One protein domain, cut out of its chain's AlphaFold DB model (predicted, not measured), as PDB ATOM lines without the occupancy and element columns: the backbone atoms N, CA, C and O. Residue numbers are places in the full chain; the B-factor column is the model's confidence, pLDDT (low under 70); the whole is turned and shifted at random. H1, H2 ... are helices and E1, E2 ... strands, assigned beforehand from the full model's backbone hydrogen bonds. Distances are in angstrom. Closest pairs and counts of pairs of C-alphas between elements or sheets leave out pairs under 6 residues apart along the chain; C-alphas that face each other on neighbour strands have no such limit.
ATOM      1  N   VAL A  13      -6.234   9.449  14.536       96.25
ATOM      2  CA  VAL A  13      -4.773   9.325  14.561       96.25
ATOM      3  C   VAL A  13      -4.385   8.016  15.235       96.25
ATOM      4  O   VAL A  13      -4.729   7.765  16.390       96.25
ATOM      5  N   PHE A  14      -3.634   7.188  14.519       96.38
ATOM      6  CA  PHE A  14      -3.021   5.974  15.034       96.38
ATOM      7  C   PHE A  14      -1.538   6.226  15.258       96.38
ATOM      8  O   PHE A  14      -0.757   6.302  14.307       96.38
ATOM      9  N   ASN A  15      -1.153   6.337  16.526       93.69
ATOM     10  CA  ASN A  15       0.247   6.443  16.904       93.69
ATOM     11  C   ASN A  15       0.926   5.063  16.867       93.69
ATOM     12  O   ASN A  15       0.286   4.043  17.130       93.69
ATOM     13  N   ASN A  16       2.224   5.029  16.568       94.44
ATOM     14  CA  ASN A  16       3.018   3.802  16.422       94.44
ATOM     15  C   ASN A  16       2.413   2.783  15.428       94.44
ATOM     16  O   ASN A  16       2.444   1.570  15.641       94.44
ATOM     17  N   CYS A  17       1.846   3.287  14.332       96.94
ATOM     18  CA  CYS A  17       1.232   2.508  13.267       96.94
ATOM     19  C   CYS A  17       1.873   2.874  11.924       96.94
ATOM     20  O   CYS A  17       2.117   4.040  11.635       96.94
ATOM     21  N   SER A  18       2.144   1.874  11.086       96.75
ATOM     22  CA  SER A  18       2.731   2.069   9.748       96.75
ATOM     23  C   SER A  18       1.935   1.394   8.628       96.75
ATOM     24  O   SER A  18       2.273   1.519   7.448       96.75
ATOM     25  N   CYS A  19       0.881   0.663   8.992       97.31
ATOM     26  CA  CYS A  19       0.045  -0.100   8.084       97.31
ATOM     27  C   CYS A  19      -1.371  -0.192   8.643       97.31
ATOM     28  O   CYS A  19      -1.549  -0.558   9.801       97.31
ATOM     29  N   ILE A  20      -2.361   0.064   7.797       97.62
ATOM     30  CA  ILE A  20      -3.776  -0.107   8.124       97.62
ATOM     31  C   ILE A  20      -4.451  -1.014   7.098       97.62
ATOM     32  O   ILE A  20      -3.901  -1.293   6.029       97.62
ATOM     33  N   HIS A  21      -5.659  -1.452   7.421       97.31
ATOM     34  CA  HIS A  21      -6.582  -2.074   6.483       97.31
ATOM     35  C   HIS A  21      -7.890  -1.291   6.484       97.31
ATOM     36  O   HIS A  21      -8.247  -0.669   7.482       97.31
ATOM     37  N   THR A  22      -8.655  -1.391   5.403       97.25
ATOM     38  CA  THR A  22      -9.997  -0.795   5.304       97.25
ATOM     39  C   THR A  22     -11.103  -1.849   5.226       97.25
ATOM     40  O   THR A  22     -12.239  -1.565   4.844       97.25
ATOM     41  N   MET A  23     -10.799  -3.102   5.582       97.50
ATOM     42  CA  MET A  23     -11.811  -4.155   5.734       97.50
ATOM     43  C   MET A  23     -12.889  -3.747   6.746       97.50
ATOM     44  O   MET A  23     -12.579  -3.137   7.769       97.50
ATOM     45  N   PHE A  24     -14.144  -4.105   6.454       95.62
ATOM     46  CA  PHE A  24     -15.332  -3.786   7.267       95.62
ATOM     47  C   PHE A  24     -15.681  -2.291   7.381       95.62
ATOM     48  O   PHE A  24     -16.536  -1.910   8.181       95.62
ATOM     49  N   MET A  25     -15.046  -1.431   6.583       95.31
ATOM     50  CA  MET A  25     -15.442  -0.031   6.452       95.31
ATOM     51  C   MET A  25     -16.553   0.121   5.411       95.31
ATOM     52  O   MET A  25     -16.619  -0.634   4.445       95.31
ATOM     53  N   SER A  26     -17.427   1.108   5.598       93.31
ATOM     54  CA  SER A  26     -18.540   1.409   4.686       93.31
ATOM     55  C   SER A  26     -18.252   2.566   3.724       93.31
ATOM     56  O   SER A  26     -19.033   2.796   2.806       93.31
ATOM     57  N   MET A  27     -17.145   3.291   3.913       94.50
ATOM     58  CA  MET A  27     -16.771   4.452   3.101       94.50
ATOM     59  C   MET A  27     -15.269   4.496   2.819       94.50
ATOM     60  O   MET A  27     -14.469   3.981   3.604       94.50
ATOM     61  N   GLY A  28     -14.897   5.117   1.697       96.12
ATOM     62  CA  GLY A  28     -13.504   5.432   1.391       96.12
ATOM     63  C   GLY A  28     -12.971   6.541   2.296       96.12
ATOM     64  O   GLY A  28     -13.740   7.374   2.781       96.12
ATOM     65  N   ILE A  29     -11.661   6.537   2.530       97.81
ATOM     66  CA  ILE A  29     -10.995   7.511   3.400       97.81
ATOM     67  C   ILE A  29      -9.732   8.062   2.760       97.81
ATOM     68  O   ILE A  29      -9.073   7.395   1.965       97.81
ATOM     69  N   ASP A  30      -9.370   9.272   3.143       98.38
ATOM     70  CA  ASP A  30      -8.045   9.808   2.881       98.38
ATOM     71  C   ASP A  30      -7.094   9.337   3.987       98.38
ATOM     72  O   ASP A  30      -7.472   9.263   5.155       98.38
ATOM     73  N   VAL A  31      -5.861   8.979   3.629       98.38
ATOM     74  CA  VAL A  31      -4.873   8.459   4.580       98.38
ATOM     75  C   VAL A  31      -3.547   9.164   4.396       98.38
ATOM     76  O   VAL A  31      -2.997   9.208   3.290       98.38
ATOM     77  N   ILE A  32      -3.005   9.650   5.505       98.50
ATOM     78  CA  ILE A  32      -1.656  10.191   5.582       98.50
ATOM     79  C   ILE A  32      -0.804   9.283   6.457       98.50
ATOM     80  O   ILE A  32      -1.204   8.889   7.550       98.50
ATOM     81  N   PHE A  33       0.397   8.984   5.982       98.50
ATOM     82  CA  PHE A  33       1.429   8.303   6.742       98.50
ATOM     83  C   PHE A  33       2.552   9.296   7.044       98.50
ATOM     84  O   PHE A  33       3.095   9.915   6.124       98.50
ATOM     85  N   ALA A  34       2.907   9.428   8.319       98.19
ATOM     86  CA  ALA A  34       3.930  10.360   8.783       98.19
ATOM     87  C   ALA A  34       5.061   9.631   9.520       98.19
ATOM     88  O   ALA A  34       4.833   8.609  10.174       98.19
ATOM     89  N   ASP A  35       6.284  10.138   9.389       97.50
ATOM     90  CA  ASP A  35       7.467   9.629  10.086       97.50
ATOM     91  C   ASP A  35       7.602  10.190  11.518       97.50
ATOM     92  O   ASP A  35       6.685  10.812  12.053       97.50
ATOM     93  N   ARG A  36       8.738   9.917  12.176       95.88
ATOM     94  CA  ARG A  36       8.994  10.327  13.572       95.88
ATOM     95  C   ARG A  36       9.102  11.838  13.768       95.88
ATOM     96  O   ARG A  36       8.977  12.291  14.898       95.88
ATOM     97  N   GLU A  37       9.344  12.587  12.701       96.06
ATOM     98  CA  GLU A  37       9.407  14.051  12.708       96.06
ATOM     99  C   GLU A  37       8.062  14.658  12.269       96.06
ATOM    100  O   GLU A  37       7.976  15.846  11.968       96.06
ATOM    101  N   ASN A  38       7.004  13.834  12.224       96.31
ATOM    102  CA  ASN A  38       5.690  14.141  11.667       96.31
ATOM    103  C   ASN A  38       5.727  14.608  10.204       96.31
ATOM    104  O   ASN A  38       4.798  15.272   9.732       96.31
ATOM    105  N   LYS A  39       6.772  14.245   9.458       97.88
ATOM    106  CA  LYS A  39       6.848  14.538   8.034       97.88
ATOM    107  C   LYS A  39       6.068  13.500   7.251       97.88
ATOM    108  O   LYS A  39       6.233  12.295   7.447       97.88
ATOM    109  N   ILE A  40       5.228  13.962   6.332       98.25
ATOM    110  CA  ILE A  40       4.422  13.085   5.491       98.25
ATOM    111  C   ILE A  40       5.343  12.300   4.562       98.25
ATOM    112  O   ILE A  40       5.967  12.856   3.655       98.25
ATOM    113  N   CYS A  41       5.410  10.987   4.761       97.94
ATOM    114  CA  CYS A  41       6.225  10.095   3.945       97.94
ATOM    115  C   CYS A  41       5.414   9.421   2.830       97.94
ATOM    116  O   CYS A  41       5.985   9.024   1.807       97.94
ATOM    117  N   GLU A  42       4.094   9.303   2.994       98.12
ATOM    118  CA  GLU A  42       3.205   8.651   2.038       98.12
ATOM    119  C   GLU A  42       1.756   9.140   2.177       98.12
ATOM    120  O   GLU A  42       1.289   9.444   3.273       98.12
ATOM    121  N   ILE A  43       1.037   9.187   1.052       98.31
ATOM    122  CA  ILE A  43      -0.356   9.635   0.982       98.31
ATOM    123  C   ILE A  43      -1.189   8.630   0.175       98.31
ATOM    124  O   ILE A  43      -0.771   8.136  -0.876       98.31
ATOM    125  N   ARG A  44      -2.408   8.336   0.634       98.00
ATOM    126  CA  ARG A  44      -3.422   7.598  -0.136       98.00
ATOM    127  C   ARG A  44      -4.713   8.411  -0.150       98.00
ATOM    128  O   ARG A  44      -5.387   8.517   0.867       98.00
ATOM    129  N   LYS A  45      -5.047   8.980  -1.307       97.94
ATOM    130  CA  LYS A  45      -6.330   9.659  -1.529       97.94
ATOM    131  C   LYS A  45      -7.414   8.619  -1.793       97.94
ATOM    132  O   LYS A  45      -7.167   7.685  -2.555       97.94
ATOM    133  N   ASN A  46      -8.591   8.802  -1.202       96.75
ATOM    134  CA  ASN A  46      -9.781   7.984  -1.426       96.75
ATOM    135  C   ASN A  46      -9.494   6.464  -1.397       96.75
ATOM    136  O   ASN A  46      -9.868   5.716  -2.306       96.75
ATOM    137  N   LEU A  47      -8.783   6.004  -0.364       97.81
ATOM    138  CA  LEU A  47      -8.510   4.594  -0.122       97.81
ATOM    139  C   LEU A  47      -9.835   3.859   0.103       97.81
ATOM    140  O   LEU A  47     -10.544   4.110   1.080       97.81
ATOM    141  N   GLN A  48     -10.172   2.968  -0.827       97.75
ATOM    142  CA  GLN A  48     -11.459   2.278  -0.842       97.75
ATOM    143  C   GLN A  48     -11.601   1.291   0.326       97.75
ATOM    144  O   GLN A  48     -10.590   0.800   0.836       97.75
ATOM    145  N   PRO A  49     -12.836   0.953   0.736       97.06
ATOM    146  CA  PRO A  49     -13.097  -0.173   1.625       97.06
ATOM    147  C   PRO A  49     -12.522  -1.501   1.117       97.06
ATOM    148  O   PRO A  49     -12.302  -1.680  -0.079       97.06
ATOM    149  N   TRP A  50     -12.344  -2.455   2.033       97.00
ATOM    150  CA  TRP A  50     -11.888  -3.824   1.737       97.00
ATOM    151  C   TRP A  50     -10.461  -3.942   1.182       97.00
ATOM    152  O   TRP A  50     -10.091  -4.984   0.643       97.00
ATOM    153  N   VAL A  51      -9.619  -2.925   1.380       97.62
ATOM    154  CA  VAL A  51      -8.179  -3.026   1.116       97.62
ATOM    155  C   VAL A  51      -7.515  -3.732   2.305       97.62
ATOM    156  O   VAL A  51      -7.605  -3.240   3.434       97.62
ATOM    157  N   PRO A  52      -6.847  -4.879   2.089       96.56
ATOM    158  CA  PRO A  52      -6.309  -5.682   3.184       96.56
ATOM    159  C   PRO A  52      -5.063  -5.057   3.816       96.56
ATOM    160  O   PRO A  52      -4.852  -5.220   5.012       96.56
ATOM    161  N   PHE A  53      -4.253  -4.327   3.039       96.44
ATOM    162  CA  PHE A  53      -3.037  -3.679   3.528       96.44
ATOM    163  C   PHE A  53      -2.758  -2.385   2.762       96.44
ATOM    164  O   PHE A  53      -2.559  -2.397   1.548       96.44
ATOM    165  N   ALA A  54      -2.674  -1.273   3.486       97.25
ATOM    166  CA  ALA A  54      -2.142  -0.005   3.012       97.25
ATOM    167  C   ALA A  54      -1.008   0.416   3.947       97.25
ATOM    168  O   ALA A  54      -1.224   0.630   5.139       97.25
ATOM    169  N   ARG A  55       0.208   0.508   3.405       97.25
ATOM    170  CA  ARG A  55       1.434   0.729   4.178       97.25
ATOM    171  C   ARG A  55       2.150   1.998   3.729       97.25
ATOM    172  O   ARG A  55       2.309   2.212   2.526       97.25
ATOM    173  N   GLY A  56       2.649   2.759   4.700       96.50
ATOM    174  CA  GLY A  56       3.564   3.882   4.505       96.50
ATOM    175  C   GLY A  56       4.986   3.492   4.915       96.50
ATOM    176  O   GLY A  56       5.254   3.313   6.103       96.50
ATOM    177  N   PRO A  57       5.928   3.301   3.977       95.25
ATOM    178  CA  PRO A  57       7.319   3.024   4.323       95.25
ATOM    179  C   PRO A  57       7.934   4.152   5.160       95.25
ATOM    180  O   PRO A  57       7.870   5.313   4.774       95.25
ATOM    181  N   GLY A  58       8.539   3.804   6.299       94.88
ATOM    182  CA  GLY A  58       9.129   4.780   7.224       94.88
ATOM    183  C   GLY A  58       8.118   5.512   8.110       94.88
ATOM    184  O   GLY A  58       8.525   6.302   8.956       94.88
ATOM    185  N   ALA A  59       6.823   5.231   7.954       97.44
ATOM    186  CA  ALA A  59       5.790   5.803   8.799       97.44
ATOM    187  C   ALA A  59       5.858   5.240  10.220       97.44
ATOM    188  O   ALA A  59       6.120   4.051  10.420       97.44
ATOM    189  N   VAL A  60       5.569   6.092  11.192       97.44
ATOM    190  CA  VAL A  60       5.301   5.706  12.582       97.44
ATOM    191  C   VAL A  60       3.911   6.133  13.034       97.44
ATOM    192  O   VAL A  60       3.458   5.666  14.074       97.44
ATOM    193  N   SER A  61       3.233   6.968  12.249       97.50
ATOM    194  CA  SER A  61       1.878   7.428  12.518       97.50
ATOM    195  C   SER A  61       1.025   7.329  11.258       97.50
ATOM    196  O   SER A  61       1.505   7.582  10.148       97.50
ATOM    197  N   VAL A  62      -0.255   6.998  11.438       98.25
ATOM    198  CA  VAL A  62      -1.269   7.012  10.374       98.25
ATOM    199  C   VAL A  62      -2.408   7.930  10.779       98.25
ATOM    200  O   VAL A  62      -2.919   7.823  11.891       98.25
ATOM    201  N   ILE A  63      -2.816   8.814   9.878       97.88
ATOM    202  CA  ILE A  63      -3.946   9.717  10.064       97.88
ATOM    203  C   ILE A  63      -5.015   9.349   9.032       97.88
ATOM    204  O   ILE A  63      -4.768   9.430   7.830       97.88
ATOM    205  N   GLU A  64      -6.187   8.926   9.507       97.81
ATOM    206  CA  GLU A  64      -7.388   8.709   8.695       97.81
ATOM    207  C   GLU A  64      -8.211  10.003   8.657       97.81
ATOM    208  O   GLU A  64      -8.521  10.583   9.700       97.81
ATOM    209  N   LEU A  65      -8.580  10.435   7.452       97.56
ATOM    210  CA  LEU A  65      -9.283  11.683   7.168       97.56
ATOM    211  C   LEU A  65     -10.538  11.433   6.315       97.56
ATOM    212  O   LEU A  65     -10.591  10.447   5.563       97.56
ATOM    213  N   PRO A  66     -11.530  12.344   6.357       97.00
ATOM    214  CA  PRO A  66     -12.647  12.332   5.428       97.00
ATOM    215  C   PRO A  66     -12.143  12.347   3.981       97.00
ATOM    216  O   PRO A  66     -11.173  13.056   3.682       97.00
ATOM    217  N   PRO A  67     -12.785  11.603   3.066       96.06
ATOM    218  CA  PRO A  67     -12.374  11.563   1.669       96.06
ATOM    219  C   PRO A  67     -12.401  12.964   1.045       96.06
ATOM    220  O   PRO A  67     -13.327  13.742   1.278       96.06
ATOM    221  N   GLY A  68     -11.379  13.285   0.251       96.25
ATOM    222  CA  GLY A  68     -11.229  14.589  -0.402       96.25
ATOM    223  C   GLY A  68     -10.575  15.667   0.469       96.25
ATOM    224  O   GLY A  68     -10.334  16.775  -0.014       96.25
ATOM    225  N   THR A  69     -10.240  15.367   1.727       96.88
ATOM    226  CA  THR A  69      -9.518  16.296   2.604       96.88
ATOM    227  C   THR A  69      -8.158  16.662   2.030       96.88
ATOM    228  O   THR A  69      -7.865  17.847   1.940       96.88
ATOM    229  N   ILE A  70      -7.370  15.681   1.576       97.75
ATOM    230  CA  ILE A  70      -6.007  15.910   1.067       97.75
ATOM    231  C   ILE A  70      -6.026  16.852  -0.141       97.75
ATOM    232  O   ILE A  70      -5.166  17.717  -0.282       97.75
ATOM    233  N   GLU A  71      -6.997  16.672  -1.037       97.31
ATOM    234  CA  GLU A  71      -7.148  17.525  -2.215       97.31
ATOM    235  C   GLU A  71      -7.589  18.939  -1.826       97.31
ATOM    236  O   GLU A  71      -6.985  19.912  -2.268       97.31
ATOM    237  N   ARG A  72      -8.573  19.059  -0.929       96.75
ATOM    238  CA  ARG A  72      -9.077  20.350  -0.443       96.75
ATOM    239  C   ARG A  72      -8.011  21.174   0.285       96.75
ATOM    240  O   ARG A  72      -8.057  22.401   0.224       96.75
ATOM    241  N   THR A  73      -7.097  20.530   1.005       95.19
ATOM    242  CA  THR A  73      -6.020  21.202   1.750       95.19
ATOM    243  C   THR A  73      -4.731  21.350   0.950       95.19
ATOM    244  O   THR A  73      -3.794  21.961   1.455       95.19
ATOM    245  N   ASN A  74      -4.674  20.810  -0.273       96.88
ATOM    246  CA  ASN A  74      -3.449  20.673  -1.062       96.88
ATOM    247  C   ASN A  74      -2.289  20.075  -0.245       96.88
ATOM    248  O   ASN A  74      -1.167  20.568  -0.284       96.88
ATOM    249  N   THR A  75      -2.586  19.041   0.544       97.50
ATOM    250  CA  THR A  75      -1.576  18.361   1.358       97.50
ATOM    251  C   THR A  75      -0.733  17.441   0.486       97.50
ATOM    252  O   THR A  75      -1.258  16.625  -0.279       97.50
ATOM    253  N   GLU A  76       0.582  17.546   0.635       97.69
ATOM    254  CA  GLU A  76       1.561  16.877  -0.206       97.69
ATOM    255  C   GLU A  76       2.574  16.072   0.610       97.69
ATOM    256  O   GLU A  76       2.766  16.227   1.819       97.69
ATOM    257  N   LYS A  77       3.239  15.135  -0.068       97.50
ATOM    258  CA  LYS A  77       4.324  14.373   0.542       97.50
ATOM    259  C   LYS A  77       5.480  15.319   0.862       97.50
ATOM    260  O   LYS A  77       5.965  16.026  -0.012       97.50
ATOM    261  N   GLY A  78       5.989  15.237   2.086       97.62
ATOM    262  CA  GLY A  78       7.056  16.093   2.587       97.62
ATOM    263  C   GLY A  78       6.576  17.248   3.463       97.62
ATOM    264  O   GLY A  78       7.424  17.820   4.149       97.62
ATOM    265  N   ASP A  79       5.271  17.532   3.501       98.19
ATOM    266  CA  ASP A  79       4.692  18.463   4.471       98.19
ATOM    267  C   ASP A  79       4.901  17.962   5.905       98.19
ATOM    268  O   ASP A  79       5.107  16.768   6.144       98.19
ATOM    269  N   ILE A  80       4.836  18.881   6.867       97.19
ATOM    270  CA  ILE A  80       4.908  18.577   8.297       97.19
ATOM    271  C   ILE A  80       3.511  18.673   8.895       97.19
ATOM    272  O   ILE A  80       2.821  19.677   8.718       97.19
ATOM    273  N   ILE A  81       3.111  17.640   9.632       94.12
ATOM    274  CA  ILE A  81       1.876  17.643  10.412       94.12
ATOM    275  C   ILE A  81       2.200  18.025  11.851       94.12
ATOM    276  O   ILE A  81       3.002  17.373  12.514       94.12
ATOM    277  N   ASP A  82       1.532  19.047  12.370       92.62
ATOM    278  CA  ASP A  82       1.574  19.341  13.798       92.62
ATOM    279  C   ASP A  82       0.373  18.697  14.501       92.62
ATOM    280  O   ASP A  82      -0.755  19.180  14.418       92.62
ATOM    281  N   LEU A  83       0.621  17.578  15.184       87.44
ATOM    282  CA  LEU A  83      -0.391  16.864  15.969       87.44
ATOM    283  C   LEU A  83      -0.657  17.511  17.339       87.44
ATOM    284  O   LEU A  83      -1.585  17.093  18.027       87.44
ATOM    285  N   ASN A  84       0.140  18.509  17.735       87.69
ATOM    286  CA  ASN A  84      -0.029  19.262  18.979       87.69
ATOM    287  C   ASN A  84      -0.614  20.659  18.732       87.69
ATOM    288  O   ASN A  84      -0.687  21.464  19.659       87.69
ATOM    289  N   ALA A  85      -1.000  20.967  17.491       85.06
ATOM    290  CA  ALA A  85      -1.562  22.259  17.153       85.06
ATOM    291  C   ALA A  85      -2.894  22.468  17.887       85.06
ATOM    292  O   ALA A  85      -3.889  21.791  17.627       85.06
ATOM    293  N   GLU A  86      -2.924  23.451  18.780       82.31
ATOM    294  CA  GLU A  86      -4.160  23.941  19.374       82.31
ATOM    295  C   GLU A  86      -4.730  25.073  18.517       82.31
ATOM    296  O   GLU A  86      -4.019  25.987  18.083       82.31
ATOM    297  N   LEU A  87      -6.042  25.046  18.281       79.44
ATOM    298  CA  LEU A  87      -6.706  26.179  17.650       79.44
ATOM    299  C   LEU A  87      -6.616  27.391  18.579       79.44
ATOM    300  O   LEU A  87      -7.161  27.391  19.683       79.44
ATOM    301  N   THR A  88      -6.007  28.462  18.084       84.81
ATOM    302  CA  THR A  88      -6.119  29.778  18.721       84.81
ATOM    303  C   THR A  88      -7.574  30.250  18.728       84.81
ATOM    304  O   THR A  88      -8.341  29.914  17.827       84.81
ATOM    305  N   GLU A  89      -7.956  31.085  19.695       85.81
ATOM    306  CA  GLU A  89      -9.331  31.607  19.804       85.81
ATOM    307  C   GLU A  89      -9.810  32.289  18.515       85.81
ATOM    308  O   GLU A  89     -10.909  32.032  18.032       85.81
ATOM    309  N   LYS A  90      -8.926  33.045  17.858       78.62
ATOM    310  CA  LYS A  90      -9.209  33.661  16.556       78.62
ATOM    311  C   LYS A  90      -9.491  32.626  15.457       78.62
ATOM    312  O   LYS A  90     -10.327  32.855  14.586       78.62
ATOM    313  N   ALA A  91      -8.783  31.495  15.469       77.62
ATOM    314  CA  ALA A  91      -9.019  30.403  14.527       77.62
ATOM    315  C   ALA A  91     -10.324  29.656  14.841       77.62
ATOM    316  O   ALA A  91     -11.041  29.301  13.906       77.62
ATOM    317  N   LYS A  92     -10.672  29.483  16.126       78.88
ATOM    318  CA  LYS A  92     -11.966  28.924  16.552       78.88
ATOM    319  C   LYS A  92     -13.129  29.787  16.068       78.88
ATOM    320  O   LYS A  92     -14.047  29.260  15.451       78.88
ATOM    321  N   GLU A  93     -13.066  31.107  16.258       81.31
ATOM    322  CA  GLU A  93     -14.089  32.051  15.775       81.31
ATOM    323  C   GLU A  93     -14.242  32.010  14.243       81.31
ATOM    324  O   GLU A  93     -15.356  32.001  13.704       81.31
ATOM    325  N   ALA A  94     -13.122  31.930  13.519       76.62
ATOM    326  CA  ALA A  94     -13.118  31.814  12.062       76.62
ATOM    327  C   ALA A  94     -13.673  30.466  11.554       76.62
ATOM    328  O   ALA A  94     -14.239  30.413  10.463       76.62
ATOM    329  N   LEU A  95     -13.510  29.380  12.315       74.38
ATOM    330  CA  LEU A  95     -14.069  28.066  11.980       74.38
ATOM    331  C   LEU A  95     -15.558  27.982  12.316       74.38
ATOM    332  O   LEU A  95     -16.330  27.595  11.443       74.38
ATOM    333  N   LEU A  96     -15.983  28.463  13.491       72.69
ATOM    334  CA  LEU A  96     -17.403  28.531  13.859       72.69
ATOM    335  C   LEU A  96     -18.201  29.332  12.823       72.69
ATOM    336  O   LEU A  96     -19.244  28.890  12.349       72.69
ATOM    337  N   SER A  97     -17.684  30.492  12.406       72.88
ATOM    338  CA  SER A  97     -18.343  31.319  11.384       72.88
ATOM    339  C   SER A  97     -18.444  30.637  10.011       72.88
ATOM    340  O   SER A  97     -19.390  30.909   9.271       72.88
ATOM    341  N   LYS A  98     -17.529  29.715   9.676       62.81
ATOM    342  CA  LYS A  98     -17.590  28.893   8.454       62.81
ATOM    343  C   LYS A  98     -18.526  27.690   8.585       62.81
ATOM    344  O   LYS A  98     -19.200  27.364   7.611       62.81
ATOM    345  N   GLU A  99     -18.618  27.062   9.754       60.53
ATOM    346  CA  GLU A  99     -19.568  25.968  10.007       60.53
ATOM    347  C   GLU A  99     -21.020  26.445   9.910       60.53
ATOM    348  O   GLU A  99     -21.833  25.820   9.226       60.53
ATOM    349  N   PHE A 100     -21.335  27.617  10.477       49.19
ATOM    350  CA  PHE A 100     -22.649  28.244  10.298       49.19
ATOM    351  C   PHE A 100     -22.956  28.577   8.830       49.19
ATOM    352  O   PHE A 100     -24.117  28.551   8.426       49.19
ATOM    353  N   ALA A 101     -21.933  28.844   8.011       49.09
ATOM    354  CA  ALA A 101     -22.100  29.080   6.580       49.09
ATOM    355  C   ALA A 101     -22.262  27.783   5.759       49.09
ATOM    356  O   ALA A 101     -22.846  27.830   4.678       49.09
ATOM    357  N   THR A 102     -21.779  26.630   6.248       51.47
ATOM    358  CA  THR A 102     -21.799  25.352   5.507       51.47
ATOM    359  C   THR A 102     -22.927  24.393   5.902       51.47
ATOM    360  O   THR A 102     -23.154  23.421   5.184       51.47
ATOM    361  N   ALA A 103     -23.668  24.657   6.987       44.44
ATOM    362  CA  ALA A 103     -24.770  23.813   7.482       44.44
ATOM    363  C   ALA A 103     -25.993  23.691   6.534       44.44
ATOM    364  O   ALA A 103     -26.999  23.074   6.884       44.44
ATOM    365  N   ALA A 104     -25.924  24.238   5.318       41.84
ATOM    366  CA  ALA A 104     -26.930  24.079   4.274       41.84
ATOM    367  C   ALA A 104     -26.539  22.971   3.270       41.84
ATOM    368  O   ALA A 104     -26.182  23.247   2.124       41.84
TER     369      ALA A 104
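Overview. This is residues 13 to 104 of the 111 residues of an uncharacterized protein of Lentisphaerae bacterium GWF2_49_21 (UniProt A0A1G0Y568). A twisted antiparallel sheet, order E1, E4, E2, E3, and its long loops form the body, with little H1 at its side; residues 73 to 88 lead away to H2, which sticks out with residues 89 to 94 and 96 to 102. The 92 printed residues, under half in named elements (E1 E2 E3 E4 H1 H2), are mixed in class and only just compact, close to loose: radius of gyration of the C-alphas 14.7 A, spans 39 by 31 by 20 A.

Along the chain. Find C-alpha 13 at (-4.773, 9.325, 14.561), where E1, residues 13 to 15, begins. Read on through E2, 29 to 34, 16.1 A; E3, 40 to 47, 16.5 A; E4, 61 to 65; H1, 69 to 72; and H2, 89 to 102, 20.0 A, ending at (-21.799, 25.352, 5.507).

Arrangement. Within hydrogen-bond range you find N 14 and O 62 between E1 and E4, 2.8 A; N 63 and O 32 between E4 and E2, 2.8 A; and N 31 and O 44 in the hairpin E2 and E3, 2.8 A. H1 only grazes the sheet, with residues 69 to 71. H2 is not on it; 9 of 10 O i to N i+4 pairs are within range there, and H1 is too short for one.

Size, cuts and confidence. The C-alphas farthest apart, Pro 52 and Lys 90, are 41.7 A apart. The printed part has no cut; the links E1 to E2, E3 to E4 and H1 to H2 are long. At residues 98 to 104 pLDDT is under 70.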